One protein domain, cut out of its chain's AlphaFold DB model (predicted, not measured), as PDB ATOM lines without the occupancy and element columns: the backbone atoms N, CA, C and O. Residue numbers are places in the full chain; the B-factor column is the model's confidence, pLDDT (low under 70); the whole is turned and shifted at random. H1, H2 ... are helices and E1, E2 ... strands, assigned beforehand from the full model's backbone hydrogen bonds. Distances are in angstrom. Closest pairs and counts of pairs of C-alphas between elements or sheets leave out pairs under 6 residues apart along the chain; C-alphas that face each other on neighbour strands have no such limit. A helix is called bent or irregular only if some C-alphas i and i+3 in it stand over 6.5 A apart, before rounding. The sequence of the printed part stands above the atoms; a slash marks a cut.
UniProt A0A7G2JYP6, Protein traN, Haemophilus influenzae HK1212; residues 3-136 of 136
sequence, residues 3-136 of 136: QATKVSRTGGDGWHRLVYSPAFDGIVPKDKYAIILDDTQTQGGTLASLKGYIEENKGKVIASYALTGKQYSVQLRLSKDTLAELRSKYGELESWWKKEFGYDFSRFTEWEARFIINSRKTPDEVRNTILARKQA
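This is residues 3 to 136 of the 136 residues of the protein "Protein traN" of Haemophilus influenzae HK1212 (UniProt A0A7G2JYP6). Two parallel strands, E1 and E2, form a narrow, bent ribbon with H2 packed on it, and beside this unit lies a cluster of four helices, H1, the bent H3, H4 and H5. In the cluster H3a packs on H4 and H5 on H1, and the long link of residues 20 to 32 joins H1 to the ribbon. The printed part has 134 residues, with five named helices and two named strands in the order H1, E1, H2, E2, H3, H4, H5; the class is mixed, helices and strands. The whole is compact, with a radius of gyration of the C-alphas of 15.1 A, and rounded, with spans of 42 by 33 by 29 A.

E1, residues 33 to 41, and E2, residues 60 to 69, are parallel neighbours at 17 degrees; N 36 and O 63 are 3.0 A apart and N 65 and O 36 2.8 A, within hydrogen-bond range. E1 bends by 70 degrees at residue 38 and E2 by 58 degrees at residue 66. With H2, residues 45 to 56, they make a strand-helix-strand unit, two parallel strands joined through a helix, with a right-handed crossover. The closest C-alphas of H2 and E2 are those of Lys 51 and Val 61, 6.2 A apart. H1, residues 14 to 19, is close to H2 but not clearly touching, with the C-alphas of Arg 17 and Gly 45 7.7 A apart. H1 touches residues 129 to 134 of H5, residues 123 to 134, closest at the C-alphas of Val 19 and Ile 130, 6.4 A, only just about perpendicular at 72 degrees. H3, residues 80 to 101, was assigned as one helix by its hydrogen bonds but is bent, with C-alphas 89 and 92 8.4 A apart; its arms are H3a, residues 80 to 89, and H3b, residues 92 to 101, itself irregular, with C-alphas 92 and 95 6.8 A apart. H3a touches H4, residues 110 to 118, at a shallow tilt of 30 degrees, the same way, closest at the C-alphas of Leu 86 and Ile 117, 6.2 A. Every O i to N i+4 pair is within hydrogen-bond range in H1, H2, H3a, H4 and H5, and 5 of 6 are in H3b.

E1 is 21.1 A long and begins at C-alpha 33, (-19.926, -24.189, -26.371); E2 is 23.4 A long. H2 is 16.2 A, H3a 14.3 A, H3b 15.2 A and H5 17.0 A long; H5 ends at C-alpha 134, (6.619, -6.994, -13.092).

The C-alphas farthest apart, those of Pro 29 and Thr 122, are 42.8 A apart. The printed part has no cut, and the link from H1 to E1, 13 residues, is long. The mean pLDDT of the printed part is 89.0; residues 6 to 12, 71 to 73 and 136 are under 70.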
ATOM      1  N   GLN A   3     -13.281  -7.703 -20.460       86.44
ATOM      2  CA  GLN A   3     -11.868  -7.655 -20.069       86.44
ATOM      3  C   GLN A   3     -11.744  -6.839 -18.771       86.44
ATOM      4  O   GLN A   3     -12.016  -5.641 -18.770       86.44
ATOM      5  N   ALA A   4     -11.347  -7.485 -17.675       81.75
ATOM      6  CA  ALA A   4     -11.309  -6.892 -16.335       81.75
ATOM      7  C   ALA A   4     -10.079  -5.998 -16.108       81.75
ATOM      8  O   ALA A   4     -10.122  -5.040 -15.341       81.75
ATOM      9  N   THR A   5      -8.972  -6.275 -16.799       75.44
ATOM     10  CA  THR A   5      -7.747  -5.470 -16.713       75.44
ATOM     11  C   THR A   5      -7.657  -4.485 -17.870       75.44
ATOM     12  O   THR A   5      -7.641  -4.892 -19.037       75.44
ATOM     13  N   LYS A   6      -7.479  -3.194 -17.572       63.25
ATOM     14  CA  LYS A   6      -6.989  -2.227 -18.561       63.25
ATOM     15  C   LYS A   6      -5.475  -2.388 -18.695       63.25
ATOM     16  O   LYS A   6      -4.708  -1.675 -18.066       63.25
ATOM     17  N   VAL A   7      -5.042  -3.334 -19.522       61.66
ATOM     18  CA  VAL A   7      -3.637  -3.411 -19.937       61.66
ATOM     19  C   VAL A   7      -3.342  -2.206 -20.828       61.66
ATOM     20  O   VAL A   7      -3.838  -2.127 -21.953       61.66
ATOM     21  N   SER A   8      -2.574  -1.236 -20.332       55.91
ATOM     22  CA  SER A   8      -2.026  -0.158 -21.156       55.91
ATOM     23  C   SER A   8      -1.064  -0.769 -22.174       55.91
ATOM     24  O   SER A   8       0.049  -1.167 -21.850       55.91
ATOM     25  N   ARG A   9      -1.532  -0.910 -23.418       55.50
ATOM     26  CA  ARG A   9      -0.786  -1.528 -24.531       55.50
ATOM     27  C   ARG A   9       0.058  -0.523 -25.326       55.50
ATOM     28  O   ARG A   9       0.765  -0.924 -26.250       55.50
ATOM     29  N   THR A  10      -0.027   0.766 -25.007       44.12
ATOM     30  CA  THR A  10       0.727   1.835 -25.667       44.12
ATOM     31  C   THR A  10       2.199   1.764 -25.269       44.12
ATOM     32  O   THR A  10       2.546   2.020 -24.125       44.12
ATOM     33  N   GLY A  11       3.063   1.384 -26.217       50.25
ATOM     34  CA  GLY A  11       4.523   1.356 -26.045       50.25
ATOM     35  C   GLY A  11       5.117   0.064 -25.465       50.25
ATOM     36  O   GLY A  11       6.333  -0.090 -25.487       50.25
ATOM     37  N   GLY A  12       4.295  -0.885 -24.996       59.19
ATOM     38  CA  GLY A  12       4.767  -2.157 -24.435       59.19
ATOM     39  C   GLY A  12       5.260  -3.141 -25.504       59.19
ATOM     40  O   GLY A  12       4.507  -3.511 -26.413       59.19
ATOM     41  N   ASP A  13       6.513  -3.580 -25.376       80.31
ATOM     42  CA  ASP A  13       7.139  -4.585 -26.238       80.31
ATOM     43  C   ASP A  13       6.546  -6.000 -26.032       80.31
ATOM     44  O   ASP A  13       5.634  -6.216 -25.230       80.31
ATOM     45  N   GLY A  14       7.026  -6.991 -26.792       84.62
ATOM     46  CA  GLY A  14       6.535  -8.375 -26.679       84.62
ATOM     47  C   GLY A  14       6.691  -8.969 -25.274       84.62
ATOM     48  O   GLY A  14       5.843  -9.745 -24.843       84.62
ATOM     49  N   TRP A  15       7.708  -8.538 -24.524       90.12
ATOM     50  CA  TRP A  15       7.925  -8.960 -23.143       90.12
ATOM     51  C   TRP A  15       6.864  -8.410 -22.199       90.12
ATOM     52  O   TRP A  15       6.322  -9.167 -21.404       90.12
ATOM     53  N   HIS A  16       6.510  -7.124 -22.302       87.44
ATOM     54  CA  HIS A  16       5.423  -6.562 -21.493       87.44
ATOM     55  C   HIS A  16       4.117  -7.344 -21.698       87.44
ATOM     56  O   HIS A  16       3.390  -7.625 -20.751       87.44
ATOM     57  N   ARG A  17       3.818  -7.738 -22.938       83.38
ATOM     58  CA  ARG A  17       2.592  -8.488 -23.259       83.38
ATOM     59  C   ARG A  17       2.606  -9.927 -22.743       83.38
ATOM     60  O   ARG A  17       1.549 -10.419 -22.370       83.38
ATOM     61  N   LEU A  18       3.777 -10.561 -22.686       88.31
ATOM     62  CA  LEU A  18       3.957 -11.861 -22.033       88.31
ATOM     63  C   LEU A  18       3.723 -11.785 -20.523       88.31
ATOM     64  O   LEU A  18       3.135 -12.693 -19.951       88.31
ATOM     65  N   VAL A  19       4.195 -10.714 -19.880       89.12
ATOM     66  CA  VAL A  19       4.058 -10.537 -18.428       89.12
ATOM     67  C   VAL A  19       2.621 -10.202 -18.027       89.12
ATOM     68  O   VAL A  19       2.126 -10.711 -17.024       89.12
ATOM     69  N   TYR A  20       1.950  -9.354 -18.807       85.62
ATOM     70  CA  TYR A  20       0.620  -8.842 -18.488       85.62
ATOM     71  C   TYR A  20      -0.438  -9.415 -19.430       85.62
ATOM     72  O   TYR A  20      -0.928  -8.737 -20.342       85.62
ATOM     73  N   SER A  21      -0.811 -10.673 -19.198       81.69
ATOM     74  CA  SER A  21      -1.938 -11.297 -19.893       81.69
ATOM     75  C   SER A  21      -3.267 -10.632 -19.497       81.69
ATOM     76  O   SER A  21      -3.460 -10.293 -18.327       81.69
ATOM     77  N   PRO A  22      -4.212 -10.435 -20.436       87.62
ATOM     78  CA  PRO A  22      -5.520  -9.878 -20.109       87.62
ATOM     79  C   PRO A  22      -6.304 -10.792 -19.159       87.62
ATOM     80  O   PRO A  22      -6.453 -11.981 -19.433       87.62
ATOM     81  N   ALA A  23      -6.867 -10.228 -18.093       88.81
ATOM     82  CA  ALA A  23      -7.849 -10.920 -17.267       88.81
ATOM     83  C   ALA A  23      -9.269 -10.655 -17.781       88.81
ATOM     84  O   ALA A  23      -9.567  -9.575 -18.306       88.81
ATOM     85  N   PHE A  24     -10.151 -11.629 -17.588       92.44
ATOM     86  CA  PHE A  24     -11.555 -11.562 -17.976       92.44
ATOM     87  C   PHE A  24     -12.457 -11.822 -16.776       92.44
ATOM     88  O   PHE A  24     -12.057 -12.498 -15.832       92.44
ATOM     89  N   ASP A  25     -13.666 -11.269 -16.831       93.00
ATOM     90  CA  ASP A  25     -14.705 -11.487 -15.831       93.00
ATOM     91  C   ASP A  25     -16.105 -11.574 -16.474       93.00
ATOM     92  O   ASP A  25     -16.332 -11.151 -17.616       93.00
ATOM     93  N   GLY A  26     -17.063 -12.125 -15.738       93.12
ATOM     94  CA  GLY A  26     -18.459 -12.281 -16.117       93.12
ATOM     95  C   GLY A  26     -18.904 -13.731 -16.315       93.12
ATOM     96  O   GLY A  26     -18.129 -14.675 -16.381       93.12
ATOM     97  N   ILE A  27     -20.213 -13.912 -16.443       93.38
ATOM     98  CA  ILE A  27     -20.826 -15.243 -16.421       93.38
ATOM     99  C   ILE A  27     -20.426 -16.067 -17.656       93.38
ATOM    100  O   ILE A  27     -20.612 -15.630 -18.796       93.38
ATOM    101  N   VAL A  28     -19.946 -17.289 -17.411       93.44
ATOM    102  CA  VAL A  28     -19.742 -18.336 -18.421       93.44
ATOM    103  C   VAL A  28     -20.813 -19.412 -18.221       93.44
ATOM    104  O   VAL A  28     -20.848 -20.047 -17.165       93.44
ATOM    105  N   PRO A  29     -21.710 -19.638 -19.197       89.56
ATOM    106  CA  PRO A  29     -22.685 -20.716 -19.108       89.56
ATOM    107  C   PRO A  29     -21.992 -22.085 -19.038       89.56
ATOM    108  O   PRO A  29     -21.267 -22.475 -19.956       89.56
ATOM    109  N   LYS A  30     -22.240 -22.818 -17.949       90.81
ATOM    110  CA  LYS A  30     -21.651 -24.137 -17.700       90.81
ATOM    111  C   LYS A  30     -22.025 -25.135 -18.803       90.81
ATOM    112  O   LYS A  30     -23.174 -25.169 -19.243       90.81
ATOM    113  N   ASP A  31     -21.058 -25.950 -19.223       91.25
ATOM    114  CA  ASP A  31     -21.219 -27.039 -20.196       91.25
ATOM    115  C   ASP A  31     -21.754 -26.570 -21.566       91.25
ATOM    116  O   ASP A  31     -22.323 -27.347 -22.338       91.25
ATOM    117  N   LYS A  32     -21.575 -25.281 -21.893       93.69
ATOM    118  CA  LYS A  32     -21.920 -24.704 -23.199       93.69
ATOM    119  C   LYS A  32     -20.688 -24.482 -24.064       93.69
ATOM    120  O   LYS A  32     -19.576 -24.250 -23.583       93.69
ATOM    121  N   TYR A  33     -20.925 -24.523 -25.371       96.19
ATOM    122  CA  TYR A  33     -19.926 -24.189 -26.371       96.19
ATOM    123  C   TYR A  33     -19.851 -22.681 -26.595       96.19
ATOM    124  O   TYR A  33     -20.875 -21.999 -26.611       96.19
ATOM    125  N   ALA A  34     -18.639 -22.184 -26.812       95.44
ATOM    126  CA  ALA A  34     -18.372 -20.788 -27.116       95.44
ATOM    127  C   ALA A  34     -17.549 -20.649 -28.402       95.44
ATOM    128  O   ALA A  34     -16.632 -21.437 -28.666       95.44
ATOM    129  N   ILE A  35     -17.861 -19.604 -29.166       95.44
ATOM    130  CA  ILE A  35     -17.024 -19.085 -30.247       95.44
ATOM    131  C   ILE A  35     -16.521 -17.716 -29.795       95.44
ATOM    132  O   ILE A  35     -17.314 -16.880 -29.364       95.44
ATOM    133  N   ILE A  36     -15.211 -17.498 -29.877       94.81
ATOM    134  CA  ILE A  36     -14.599 -16.199 -29.584       94.81
ATOM    135  C   ILE A  36     -14.507 -15.399 -30.884       94.81
ATOM    136  O   ILE A  36     -14.053 -15.934 -31.893       94.81
ATOM    137  N   LEU A  37     -14.911 -14.131 -30.855       93.31
ATOM    138  CA  LEU A  37     -14.820 -13.202 -31.980       93.31
ATOM    139  C   LEU A  37     -14.019 -11.968 -31.555       93.31
ATOM    140  O   LEU A  37     -14.249 -11.446 -30.465       93.31
ATOM    141  N   ASP A  38     -13.106 -11.515 -32.410       89.50
ATOM    142  CA  ASP A  38     -12.292 -10.312 -32.204       89.50
ATOM    143  C   ASP A  38     -12.162  -9.518 -33.518       89.50
ATOM    144  O   ASP A  38     -12.392 -10.049 -34.610       89.50
ATOM    145  N   ASP A  39     -11.799  -8.241 -33.448       89.38
ATOM    146  CA  ASP A  39     -11.575  -7.431 -34.651       89.38
ATOM    147  C   ASP A  39     -10.199  -7.730 -35.275       89.38
ATOM    148  O   ASP A  39     -10.080  -7.906 -36.489       89.38
ATOM    149  N   THR A  40      -9.160  -7.849 -34.446       84.94
ATOM    150  CA  THR A  40      -7.775  -7.989 -34.892       84.94
ATOM    151  C   THR A  40      -6.965  -8.915 -33.998       84.94
ATOM    152  O   THR A  40      -6.690  -8.629 -32.833       84.94
ATOM    153  N   GLN A  41      -6.413  -9.971 -34.590       84.25
ATOM    154  CA  GLN A  41      -5.437 -10.812 -33.916       84.25
ATOM    155  C   GLN A  41      -4.000 -10.340 -34.189       84.25
ATOM    156  O   GLN A  41      -3.491 -10.386 -35.310       84.25
ATOM    157  N   THR A  42      -3.298  -9.955 -33.120       82.62
ATOM    158  CA  THR A  42      -1.845  -9.723 -33.156       82.62
ATOM    159  C   THR A  42      -1.082 -10.907 -32.570       82.62
ATOM    160  O   THR A  42      -0.793 -11.853 -33.277       82.62
ATOM    161  N   GLN A  43      -0.752 -10.923 -31.285       83.00
ATOM    162  CA  GLN A  43       0.034 -12.014 -30.679       83.00
ATOM    163  C   GLN A  43      -0.834 -13.186 -30.207       83.00
ATOM    164  O   GLN A  43      -0.332 -14.240 -29.839       83.00
ATOM    165  N   GLY A  44      -2.154 -13.000 -30.201       87.06
ATOM    166  CA  GLY A  44      -3.105 -14.018 -29.766       87.06
ATOM    167  C   GLY A  44      -3.342 -14.091 -28.256       87.06
ATOM    168  O   GLY A  44      -4.275 -14.778 -27.859       87.06
ATOM    169  N   GLY A  45      -2.588 -13.352 -27.429       87.75
ATOM    170  CA  GLY A  45      -2.743 -13.368 -25.967       87.75
ATOM    171  C   GLY A  45      -4.178 -13.095 -25.494       87.75
ATOM    172  O   GLY A  45      -4.694 -13.828 -24.663       87.75
ATOM    173  N   THR A  46      -4.888 -12.129 -26.093       89.38
ATOM    174  CA  THR A  46      -6.308 -11.866 -25.776       89.38
ATOM    175  C   THR A  46      -7.194 -13.096 -25.997       89.38
ATOM    176  O   THR A  46      -7.934 -13.491 -25.098       89.38
ATOM    177  N   LEU A  47      -7.099 -13.726 -27.174       92.00
ATOM    178  CA  LEU A  47      -7.883 -14.918 -27.513       92.00
ATOM    179  C   LEU A  47      -7.526 -16.099 -26.602       92.00
ATOM    180  O   LEU A  47      -8.415 -16.821 -26.152       92.00
ATOM    181  N   ALA A  48      -6.235 -16.285 -26.315       91.94
ATOM    182  CA  ALA A  48      -5.742 -17.357 -25.459       91.94
ATOM    183  C   ALA A  48      -6.221 -17.198 -24.009       91.94
ATOM    184  O   ALA A  48      -6.753 -18.150 -23.438       91.94
ATOM    185  N   SER A  49      -6.116 -15.993 -23.444       91.94
ATOM    186  CA  SER A  49      -6.580 -15.697 -22.087       91.94
ATOM    187  C   SER A  49      -8.100 -15.807 -21.957       91.94
ATOM    188  O   SER A  49      -8.582 -16.397 -20.993       91.94
ATOM    189  N   LEU A  50      -8.870 -15.331 -22.944       94.00
ATOM    190  CA  LEU A  50     -10.329 -15.488 -22.939       94.00
ATOM    191  C   LEU A  50     -10.738 -16.962 -23.042       94.00
ATOM    192  O   LEU A  50     -11.654 -17.405 -22.349       94.00
ATOM    193  N   LYS A  51     -10.034 -17.748 -23.867       93.62
ATOM    194  CA  LYS A  51     -10.237 -19.196 -23.921       93.62
ATOM    195  C   LYS A  51      -9.963 -19.854 -22.571       93.62
ATOM    196  O   LYS A  51     -10.779 -20.665 -22.140       93.62
ATOM    197  N   GLY A  52      -8.848 -19.506 -21.924       92.25
ATOM    198  CA  GLY A  52      -8.505 -19.988 -20.585       92.25
ATOM    199  C   GLY A  52      -9.620 -19.694 -19.585       92.25
ATOM    200  O   GLY A  52     -10.149 -20.620 -18.978       92.25
ATOM    201  N   TYR A  53     -10.071 -18.438 -19.529       94.25
ATOM    202  CA  TYR A  53     -11.162 -18.011 -18.654       94.25
ATOM    203  C   TYR A  53     -12.457 -18.810 -18.870       94.25
ATOM    204  O   TYR A  53     -13.075 -19.272 -17.911       94.25
ATOM    205  N   ILE A  54     -12.867 -19.014 -20.128       95.00
ATOM    206  CA  ILE A  54     -14.072 -19.791 -20.452       95.00
ATOM    207  C   ILE A  54     -13.926 -21.251 -20.001       95.00
ATOM    208  O   ILE A  54     -14.854 -21.802 -19.409       95.00
ATOM    209  N   GLU A  55     -12.785 -21.888 -20.272       93.62
ATOM    210  CA  GLU A  55     -12.569 -23.308 -19.960       93.62
ATOM    211  C   GLU A  55     -12.388 -23.575 -18.458       93.62
ATOM    212  O   GLU A  55     -12.891 -24.580 -17.946       93.62
ATOM    213  N   GLU A  56     -11.747 -22.663 -17.723       92.50
ATOM    214  CA  GLU A  56     -11.653 -22.719 -16.257       92.50
ATOM    215  C   GLU A  56     -13.038 -22.625 -15.599       92.50
ATOM    216  O   GLU A  56     -13.328 -23.353 -14.646       92.50
ATOM    217  N   ASN A  57     -13.939 -21.832 -16.185       93.94
ATOM    218  CA  ASN A  57     -15.332 -21.686 -15.755       93.94
ATOM    219  C   ASN A  57     -16.286 -22.720 -16.384       93.94
ATOM    220  O   ASN A  57     -17.488 -22.479 -16.501       93.94
ATOM    221  N   LYS A  58     -15.774 -23.902 -16.760       94.06
ATOM    222  CA  LYS A  58     -16.560 -25.051 -17.262       94.06
ATOM    223  C   LYS A  58     -17.319 -24.795 -18.573       94.06
ATOM    224  O   LYS A  58     -18.239 -25.544 -18.901       94.06
ATOM    225  N   GLY A  59     -16.953 -23.767 -19.331       94.25
ATOM    226  CA  GLY A  59     -17.333 -23.639 -20.735       94.25
ATOM    227  C   GLY A  59     -16.396 -24.441 -21.641       94.25
ATOM    228  O   GLY A  59     -15.378 -24.979 -21.201       94.25
ATOM    229  N   LYS A  60     -16.713 -24.513 -22.937       95.38
ATOM    230  CA  LYS A  60     -15.832 -25.131 -23.939       95.38
ATOM    231  C   LYS A  60     -15.726 -24.274 -25.191       95.38
ATOM    232  O   LYS A  60     -16.699 -24.102 -25.922       95.38
ATOM    233  N   VAL A  61     -14.529 -23.769 -25.474       94.25
ATOM    234  CA  VAL A  61     -14.279 -23.005 -26.701       94.25
ATOM    235  C   VAL A  61     -14.083 -23.965 -27.866       94.25
ATOM    236  O   VAL A  61     -13.216 -24.838 -27.821       94.25
ATOM    237  N   ILE A  62     -14.885 -23.799 -28.915       95.12
ATOM    238  CA  ILE A  62     -14.824 -24.643 -30.118       95.12
ATOM    239  C   ILE A  62     -14.179 -23.932 -31.307       95.12
ATOM    240  O   ILE A  62     -13.671 -24.602 -32.201       95.12
ATOM    241  N   ALA A  63     -14.157 -22.597 -31.305       92.50
ATOM    242  CA  ALA A  63     -13.520 -21.801 -32.345       92.50
ATOM    243  C   ALA A  63     -13.170 -20.387 -31.856       92.50
ATOM    244  O   ALA A  63     -13.770 -19.868 -30.912       92.50
ATOM    245  N   SER A  64     -12.214 -19.758 -32.538       91.69
ATOM    246  CA  SER A  64     -11.872 -18.344 -32.386       91.69
ATOM    247  C   SER A  64     -11.678 -17.716 -33.763       91.69
ATOM    248  O   SER A  64     -10.927 -18.272 -34.567       91.69
ATOM    249  N   TYR A  65     -12.298 -16.567 -34.015       90.44
ATOM    250  CA  TYR A  65     -12.179 -15.819 -35.264       90.44
ATOM    251  C   TYR A  65     -11.739 -14.384 -34.986       90.44
ATOM    252  O   TYR A  65     -12.159 -13.782 -34.000       90.44
ATOM    253  N   ALA A  66     -10.926 -13.837 -35.886       89.75
ATOM    254  CA  ALA A  66     -10.616 -12.417 -35.936       89.75
ATOM    255  C   ALA A  66     -10.833 -11.903 -37.363       89.75
ATOM    256  O   ALA A  66     -10.535 -12.625 -38.317       89.75
ATOM    257  N   LEU A  67     -11.356 -10.684 -37.515       88.94
ATOM    258  CA  LEU A  67     -11.601 -10.097 -38.841       88.94
ATOM    259  C   LEU A  67     -10.298  -9.769 -39.573       88.94
ATOM    260  O   LEU A  67     -10.228  -9.856 -40.798       88.94
ATOM    261  N   THR A  68      -9.258  -9.408 -38.825       86.44
ATOM    262  CA  THR A  68      -7.929  -9.138 -39.365       86.44
ATOM    263  C   THR A  68      -6.849  -9.845 -38.551       86.44
ATOM    264  O   THR A  68      -7.027 -10.187 -37.379       86.44
ATOM    265  N   GLY A  69      -5.695 -10.070 -39.171       80.69
ATOM    266  CA  GLY A  69      -4.536 -10.629 -38.494       80.69
ATOM    267  C   GLY A  69      -3.266 -10.423 -39.302       80.69
ATOM    268  O   GLY A  69      -3.303 -10.248 -40.521       80.69
ATOM    269  N   LYS A  70      -2.117 -10.438 -38.626       73.81
ATOM    270  CA  LYS A  70      -0.826 -10.488 -39.325       73.81
ATOM    271  C   LYS A  70      -0.568 -11.914 -39.812       73.81
ATOM    272  O   LYS A  70      -0.872 -12.868 -39.104       73.81
ATOM    273  N   GLN A  71       0.043 -12.078 -40.987       68.94
ATOM    274  CA  GLN A  71       0.261 -13.399 -41.597       68.94
ATOM    275  C   GLN A  71       1.032 -14.371 -40.683       68.94
ATOM    276  O   GLN A  71       0.708 -15.551 -40.614       68.94
ATOM    277  N   TYR A  72       2.009 -13.873 -39.923       67.69
ATOM    278  CA  TYR A  72       2.777 -14.676 -38.961       67.69
ATOM    279  C   TYR A  72       2.041 -14.957 -37.640       67.69
ATOM    280  O   TYR A  72       2.565 -15.662 -36.784       67.69
ATOM    281  N   SER A  73       0.856 -14.381 -37.455       67.31
ATOM    282  CA  SER A  73       0.026 -14.538 -36.266       67.31
ATOM    283  C   SER A  73      -1.112 -15.529 -36.463       67.31
ATOM    284  O   SER A  73      -1.672 -15.983 -35.477       67.31
ATOM    285  N   VAL A  74      -1.426 -15.909 -37.706       70.06
ATOM    286  CA  VAL A  74      -2.581 -16.757 -38.062       70.06
ATOM    287  C   VAL A  74      -2.666 -18.030 -37.214       70.06
ATOM    288  O   VAL A  74      -3.752 -18.480 -36.850       70.06
ATOM    289  N   GLN A  75      -1.520 -18.604 -36.857       82.44
ATOM    290  CA  GLN A  75      -1.473 -19.747 -35.965       82.44
ATOM    291  C   GLN A  75      -1.525 -19.298 -34.498       82.44
ATOM    292  O   GLN A  75      -0.522 -18.906 -33.915       82.44
ATOM    293  N   LEU A  76      -2.703 -19.404 -33.879       85.62
ATOM    294  CA  LEU A  76      -2.857 -19.188 -32.436       85.62
ATOM    295  C   LEU A  76      -2.333 -20.382 -31.620       85.62
ATOM    296  O   LEU A  76      -1.649 -20.210 -30.612       85.62
ATOM    297  N   ARG A  77      -2.672 -21.602 -32.056       89.19
ATOM    298  CA  ARG A  77      -2.336 -22.849 -31.359       89.19
ATOM    299  C   ARG A  77      -0.835 -23.120 -31.436       89.19
ATOM    300  O   ARG A  77      -0.302 -23.276 -32.533       89.19
ATOM    301  N   LEU A  78      -0.213 -23.299 -30.275       93.44
ATOM    302  CA  LEU A  78       1.165 -23.762 -30.170       93.44
ATOM    303  C   LEU A  78       1.350 -25.133 -30.833       93.44
ATOM    304  O   LEU A  78       0.648 -26.100 -30.509       93.44
ATOM    305  N   SER A  79       2.289 -25.211 -31.772       95.12
ATOM    306  CA  SER A  79       2.691 -26.459 -32.411       95.12
ATOM    307  C   SER A  79       3.522 -27.332 -31.465       95.12
ATOM    308  O   SER A  79       4.196 -26.845 -30.556       95.12
ATOM    309  N   LYS A  80       3.497 -28.652 -31.692       96.38
ATOM    310  CA  LYS A  80       4.335 -29.592 -30.931       96.38
ATOM    311  C   LYS A  80       5.824 -29.312 -31.142       96.38
ATOM    312  O   LYS A  80       6.582 -29.382 -30.181       96.38
ATOM    313  N   ASP A  81       6.205 -28.945 -32.362       97.12
ATOM    314  CA  ASP A  81       7.597 -28.686 -32.734       97.12
ATOM    315  C   ASP A  81       8.129 -27.430 -32.038       97.12
ATOM    316  O   ASP A  81       9.187 -27.468 -31.416       97.12
ATOM    317  N   THR A  82       7.357 -26.339 -32.038       97.06
ATOM    318  CA  THR A  82       7.735 -25.107 -31.331       97.06
ATOM    319  C   THR A  82       7.764 -25.302 -29.818       97.06
ATOM    320  O   THR A  82       8.662 -24.780 -29.162       97.06
ATOM    321  N   LEU A  83       6.843 -26.085 -29.244       98.00
ATOM    322  CA  LEU A  83       6.905 -26.429 -27.819       98.00
ATOM    323  C   LEU A  83       8.158 -27.253 -27.485       98.00
ATOM    324  O   LEU A  83       8.802 -27.004 -26.466       98.00
ATOM    325  N   ALA A  84       8.509 -28.224 -28.330       98.25
ATOM    326  CA  ALA A  84       9.714 -29.030 -28.151       98.25
ATOM    327  C   ALA A  84      10.981 -28.170 -28.256       98.25
ATOM    328  O   ALA A  84      11.871 -28.289 -27.414       98.25
ATOM    329  N   GLU A  85      11.042 -27.254 -29.225       98.12
ATOM    330  CA  GLU A  85      12.148 -26.306 -29.364       98.12
ATOM    331  C   GLU A  85      12.260 -25.376 -28.148       98.12
ATOM    332  O   GLU A  85      13.352 -25.198 -27.602       98.12
ATOM    333  N   LEU A  86      11.134 -24.822 -27.684       97.94
ATOM    334  CA  LEU A  86      11.091 -23.958 -26.505       97.94
ATOM    335  C   LEU A  86      11.619 -24.693 -25.268       97.94
ATOM    336  O   LEU A  86      12.453 -24.152 -24.548       97.94
ATOM    337  N   ARG A  87      11.183 -25.938 -25.042       98.19
ATOM    338  CA  ARG A  87      11.649 -26.765 -23.918       98.19
ATOM    339  C   ARG A  87      13.106 -27.191 -24.054       98.19
ATOM    340  O   ARG A  87      13.802 -27.248 -23.049       98.19
ATOM    341  N   SER A  88      13.582 -27.442 -25.270       97.88
ATOM    342  CA  SER A  88      14.994 -27.747 -25.523       97.88
ATOM    343  C   SER A  88      15.905 -26.574 -25.143       97.88
ATOM    344  O   SER A  88      16.941 -26.771 -24.517       97.88
ATOM    345  N   LYS A  89      15.492 -25.338 -25.459       97.06
ATOM    346  CA  LYS A  89      16.288 -24.125 -25.194       97.06
ATOM    347  C   LYS A  89      16.092 -23.531 -23.794       97.06
ATOM    348  O   LYS A  89      17.026 -22.960 -23.250       97.06
ATOM    349  N   TYR A  90      14.886 -23.630 -23.232       97.69
ATOM    350  CA  TYR A  90      14.478 -22.905 -22.019       97.69
ATOM    351  C   TYR A  90      13.774 -23.794 -20.983       97.69
ATOM    352  O   TYR A  90      13.139 -23.276 -20.067       97.69
ATOM    353  N   GLY A  91      13.841 -25.123 -21.108       96.56
ATOM    354  CA  GLY A  91      13.103 -26.058 -20.247       96.56
ATOM    355  C   GLY A  91      13.384 -25.893 -18.751       96.56
ATOM    356  O   GLY A  91      12.484 -26.079 -17.935       96.56
ATOM    357  N   GLU A  92      14.587 -25.447 -18.383       96.75
ATOM    358  CA  GLU A  92      14.937 -25.136 -16.990       96.75
ATOM    359  C   GLU A  92      14.078 -24.018 -16.373       96.75
ATOM    360  O   GLU A  92      13.836 -24.014 -15.164       96.75
ATOM    361  N   LEU A  93      13.528 -23.115 -17.194       96.69
ATOM    362  CA  LEU A  93      12.617 -22.067 -16.737       96.69
ATOM    363  C   LEU A  93      11.188 -22.552 -16.530       96.69
ATOM    364  O   LEU A  93      10.440 -21.868 -15.841       96.69
ATOM    365  N   GLU A  94      10.772 -23.688 -17.095       97.12
ATOM    366  CA  GLU A  94       9.354 -24.077 -17.127       97.12
ATOM    367  C   GLU A  94       8.783 -24.267 -15.711       97.12
ATOM    368  O   GLU A  94       7.658 -23.858 -15.419       97.12
ATOM    369  N   SER A  95       9.592 -24.803 -14.792       97.38
ATOM    370  CA  SER A  95       9.207 -24.946 -13.382       97.38
ATOM    371  C   SER A  95       9.058 -23.601 -12.670       97.38
ATOM    372  O   SER A  95       8.142 -23.434 -11.863       97.38
ATOM    373  N   TRP A  96       9.945 -22.639 -12.945       96.56
ATOM    374  CA  TRP A  96       9.817 -21.278 -12.418       96.56
ATOM    375  C   TRP A  96       8.605 -20.573 -13.036       96.56
ATOM    376  O   TRP A  96       7.791 -20.016 -12.306       96.56
ATOM    377  N   TRP A  97       8.425 -20.689 -14.351       95.56
ATOM    378  CA  TRP A  97       7.315 -20.093 -15.085       95.56
ATOM    379  C   TRP A  97       5.967 -20.564 -14.551       95.56
ATOM    380  O   TRP A  97       5.085 -19.756 -14.277       95.56
ATOM    381  N   LYS A  98       5.819 -21.874 -14.327       95.94
ATOM    382  CA  LYS A  98       4.592 -22.446 -13.770       95.94
ATOM    383  C   LYS A  98       4.272 -21.912 -12.378       95.94
ATOM    384  O   LYS A  98       3.102 -21.707 -12.075       95.94
ATOM    385  N   LYS A  99       5.286 -21.670 -11.541       95.62
ATOM    386  CA  LYS A  99       5.095 -21.028 -10.229       95.62
ATOM    387  C   LYS A  99       4.694 -19.560 -10.372       95.62
ATOM    388  O   LYS A  99       3.857 -19.094  -9.610       95.62
ATOM    389  N   GLU A 100       5.275 -18.860 -11.340       93.06
ATOM    390  CA  GLU A 100       5.086 -17.423 -11.546       93.06
ATOM    391  C   GLU A 100       3.733 -17.068 -12.192       93.06
ATOM    392  O   GLU A 100       3.113 -16.074 -11.817       93.06
ATOM    393  N   PHE A 101       3.280 -17.873 -13.158       90.25
ATOM    394  CA  PHE A 101       2.101 -17.597 -13.993       90.25
ATOM    395  C   PHE A 101       0.959 -18.610 -13.823       90.25
ATOM    396  O   PHE A 101      -0.126 -18.405 -14.358       90.25
ATOM    397  N   GLY A 102       1.174 -19.710 -13.095       91.50
ATOM    398  CA  GLY A 102       0.153 -20.736 -12.837       91.50
ATOM    399  C   GLY A 102      -0.009 -21.791 -13.939       91.50
ATOM    400  O   GLY A 102      -0.786 -22.731 -13.778       91.50
ATOM    401  N   TYR A 103       0.742 -21.694 -15.040       92.00
ATOM    402  CA  TYR A 103       0.694 -22.640 -16.157       92.00
ATOM    403  C   TYR A 103       2.076 -22.907 -16.763       92.00
ATOM    404  O   TYR A 103       2.993 -22.108 -16.616       92.00
ATOM    405  N   ASP A 104       2.238 -24.047 -17.434       95.50
ATOM    406  CA  ASP A 104       3.488 -24.426 -18.105       95.50
ATOM    407  C   ASP A 104       3.537 -23.963 -19.576       95.50
ATOM    408  O   ASP A 104       2.572 -23.410 -20.109       95.50
ATOM    409  N   PHE A 105       4.651 -24.215 -20.270       96.69
ATOM    410  CA  PHE A 105       4.857 -23.731 -21.639       96.69
ATOM    411  C   PHE A 105       3.847 -24.272 -22.657       96.69
ATOM    412  O   PHE A 105       3.683 -23.680 -23.723       96.69
ATOM    413  N   SER A 106       3.113 -25.347 -22.348       95.31
ATOM    414  CA  SER A 106       2.085 -25.883 -23.250       95.31
ATOM    415  C   SER A 106       0.876 -24.959 -23.430       95.31
ATOM    416  O   SER A 106       0.058 -25.195 -24.321       95.31
ATOM    417  N   ARG A 107       0.737 -23.925 -22.589       92.75
ATOM    418  CA  ARG A 107      -0.370 -22.960 -22.654       92.75
ATOM    419  C   ARG A 107      -0.042 -21.680 -23.417       92.75
ATOM    420  O   ARG A 107      -0.935 -20.851 -23.562       92.75
ATOM    421  N   PHE A 108       1.180 -21.531 -23.924       93.38
ATOM    422  CA  PHE A 108       1.528 -20.394 -24.775       93.38
ATOM    423  C   PHE A 108       0.761 -20.406 -26.093       93.38
ATOM    424  O   PHE A 108       0.334 -21.452 -26.594       93.38
ATOM    425  N   THR A 109       0.646 -19.227 -26.695       92.25
ATOM    426  CA  THR A 109       0.400 -19.127 -28.130       92.25
ATOM    427  C   THR A 109       1.664 -19.475 -28.914       92.25
ATOM    428  O   THR A 109       2.788 -19.387 -28.413       92.25
ATOM    429  N   GLU A 110       1.499 -19.840 -30.185       93.06
ATOM    430  CA  GLU A 110       2.636 -20.041 -31.097       93.06
ATOM    431  C   GLU A 110       3.551 -18.807 -31.130       93.06
ATOM    432  O   GLU A 110       4.778 -18.920 -31.103       93.06
ATOM    433  N   TRP A 111       2.951 -17.614 -31.156       91.50
ATOM    434  CA  TRP A 111       3.691 -16.361 -31.213       91.50
ATOM    435  C   TRP A 111       4.523 -16.131 -29.947       91.50
ATOM    436  O   TRP A 111       5.687 -15.757 -30.052       91.50
ATOM    437  N   GLU A 112       3.958 -16.382 -28.765       92.56
ATOM    438  CA  GLU A 112       4.632 -16.222 -27.468       92.56
ATOM    439  C   GLU A 112       5.852 -17.140 -27.344       92.56
ATOM    440  O   GLU A 112       6.946 -16.683 -27.002       92.56
ATOM    441  N   ALA A 113       5.693 -18.416 -27.711       95.25
ATOM    442  CA  ALA A 113       6.791 -19.375 -27.715       95.25
ATOM    443  C   ALA A 113       7.901 -18.959 -28.691       95.25
ATOM    444  O   ALA A 113       9.074 -18.884 -28.312       95.25
ATOM    445  N   ARG A 114       7.537 -18.605 -29.932       94.19
ATOM    446  CA  ARG A 114       8.497 -18.118 -30.935       94.19
ATOM    447  C   ARG A 114       9.173 -16.823 -30.514       94.19
ATOM    448  O   ARG A 114      10.339 -16.628 -30.837       94.19
ATOM    449  N   PHE A 115       8.471 -15.933 -29.824       93.25
ATOM    450  CA  PHE A 115       9.039 -14.679 -29.350       93.25
ATOM    451  C   PHE A 115      10.169 -14.927 -28.344       93.25
ATOM    452  O   PHE A 115      11.251 -14.365 -28.507       93.25
ATOM    453  N   ILE A 116       9.963 -15.824 -27.371       95.25
ATOM    454  CA  ILE A 116      11.015 -16.215 -26.420       95.25
ATOM    455  C   ILE A 116      12.171 -16.893 -27.163       95.25
ATOM    456  O   ILE A 116      13.319 -16.475 -27.008       95.25
ATOM    457  N   ILE A 117      11.881 -17.856 -28.045       95.88
ATOM    458  CA  ILE A 117      12.893 -18.550 -28.859       95.88
ATOM    459  C   ILE A 117      13.757 -17.565 -29.660       95.88
ATOM    460  O   ILE A 117      14.986 -17.656 -29.639       95.88
ATOM    461  N   ASN A 118      13.123 -16.603 -30.332       95.12
ATOM    462  CA  ASN A 118      13.787 -15.646 -31.216       95.12
ATOM    463  C   ASN A 118      14.424 -14.466 -30.481       95.12
ATOM    464  O   ASN A 118      15.144 -13.688 -31.106       95.12
ATOM    465  N   SER A 119      14.205 -14.334 -29.172       94.19
ATOM    466  CA  SER A 119      14.837 -13.284 -28.375       94.19
ATOM    467  C   SER A 119      16.355 -13.434 -28.271       94.19
ATOM    468  O   SER A 119      17.036 -12.451 -27.983       94.19
ATOM    469  N   ARG A 120      16.874 -14.652 -28.511       91.38
ATOM    470  CA  ARG A 120      18.294 -15.032 -28.383       91.38
ATOM    471  C   ARG A 120      18.890 -14.732 -27.001       91.38
ATOM    472  O   ARG A 120      20.107 -14.651 -26.869       91.38
ATOM    473  N   LYS A 121      18.036 -14.563 -25.992       95.00
ATOM    474  CA  LYS A 121      18.429 -14.407 -24.596       95.00
ATOM    475  C   LYS A 121      18.742 -15.766 -23.991       95.00
ATOM    476  O   LYS A 121      18.141 -16.771 -24.359       95.00
ATOM    477  N   THR A 122      19.650 -15.789 -23.033       96.62
ATOM    478  CA  THR A 122      19.822 -16.930 -22.134       96.62
ATOM    479  C   THR A 122      18.586 -17.096 -21.240       96.62
ATOM    480  O   THR A 122      17.829 -16.138 -21.039       96.62
ATOM    481  N   PRO A 123      18.360 -18.289 -20.673       96.31
ATOM    482  CA  PRO A 123      17.271 -18.509 -19.728       96.31
ATOM    483  C   PRO A 123      17.245 -17.510 -18.555       96.31
ATOM    484  O   PRO A 123      16.200 -16.923 -18.260       96.31
ATOM    485  N   ASP A 124      18.397 -17.221 -17.948       96.56
ATOM    486  CA  ASP A 124      18.491 -16.231 -16.871       96.56
ATOM    487  C   ASP A 124      18.130 -14.816 -17.341       96.56
ATOM    488  O   ASP A 124      17.406 -14.093 -16.654       96.56
ATOM    489  N   GLU A 125      18.556 -14.413 -18.539       96.88
ATOM    490  CA  GLU A 125      18.160 -13.124 -19.107       96.88
ATOM    491  C   GLU A 125      16.655 -13.042 -19.364       96.88
ATOM    492  O   GLU A 125      16.067 -11.986 -19.122       96.88
ATOM    493  N   VAL A 126      16.012 -14.119 -19.833       96.19
ATOM    494  CA  VAL A 126      14.549 -14.179 -19.992       96.19
ATOM    495  C   VAL A 126      13.866 -13.989 -18.640       96.19
ATOM    496  O   VAL A 126      13.009 -13.112 -18.501       96.19
ATOM    497  N   ARG A 127      14.291 -14.748 -17.625       95.88
ATOM    498  CA  ARG A 127      13.763 -14.649 -16.262       95.88
ATOM    499  C   ARG A 127      13.909 -13.234 -15.700       95.88
ATOM    500  O   ARG A 127      12.927 -12.653 -15.240       95.88
ATOM    501  N   ASN A 128      15.100 -12.650 -15.797       95.62
ATOM    502  CA  ASN A 128      15.386 -11.303 -15.301       95.62
ATOM    503  C   ASN A 128      14.588 -10.230 -16.057       95.62
ATOM    504  O   ASN A 128      14.061  -9.303 -15.446       95.62
ATOM    505  N   THR A 129      14.433 -10.384 -17.376       93.94
ATOM    506  CA  THR A 129      13.635  -9.485 -18.232       93.94
ATOM    507  C   THR A 129      12.163  -9.454 -17.806       93.94
ATOM    508  O   THR A 129      11.541  -8.385 -17.831       93.94
ATOM    509  N   ILE A 130      11.614 -10.608 -17.411       92.75
ATOM    510  CA  ILE A 130      10.241 -10.747 -16.908       92.75
ATOM    511  C   ILE A 130      10.104 -10.129 -15.519       92.75
ATOM    512  O   ILE A 130       9.212  -9.308 -15.307       92.75
ATOM    513  N   LEU A 131      11.001 -10.476 -14.590       92.88
ATOM    514  CA  LEU A 131      10.967  -9.959 -13.219       92.88
ATOM    515  C   LEU A 131      11.074  -8.430 -13.183       92.88
ATOM    516  O   LEU A 131      10.301  -7.786 -12.481       92.88
ATOM    517  N   ALA A 132      11.965  -7.851 -13.992       90.94
ATOM    518  CA  ALA A 132      12.122  -6.403 -14.088       90.94
ATOM    519  C   ALA A 132      10.843  -5.703 -14.575       90.94
ATOM    520  O   ALA A 132      10.519  -4.619 -14.104       90.94
ATOM    521  N   ARG A 133      10.089  -6.323 -15.494       88.44
ATOM    522  CA  ARG A 133       8.828  -5.756 -15.997       88.44
ATOM    523  C   ARG A 133       7.694  -5.842 -14.994       88.44
ATOM    524  O   ARG A 133       6.880  -4.941 -14.999       88.44
ATOM    525  N   LYS A 134       7.652  -6.870 -14.138       81.94
ATOM    526  CA  LYS A 134       6.619  -6.994 -13.092       81.94
ATOM    527  C   LYS A 134       6.723  -5.928 -12.000       81.94
ATOM    528  O   LYS A 134       5.749  -5.710 -11.288       81.94
ATOM    529  N   GLN A 135       7.903  -5.334 -11.831       71.00
ATOM    530  CA  GLN A 135       8.182  -4.309 -10.823       71.00
ATOM    531  C   GLN A 135       7.976  -2.875 -11.340       71.00
ATOM    532  O   GLN A 135       8.086  -1.942 -10.547       71.00
ATOM    533  N   ALA A 136       7.724  -2.708 -12.642       57.53
ATOM    534  CA  ALA A 136       7.515  -1.420 -13.306       57.53
ATOM    535  C   ALA A 136       6.023  -1.071 -13.394       57.53
ATOM    536  O   ALA A 136       5.720   0.142 -13.346       57.53
TER     537      ALA A 136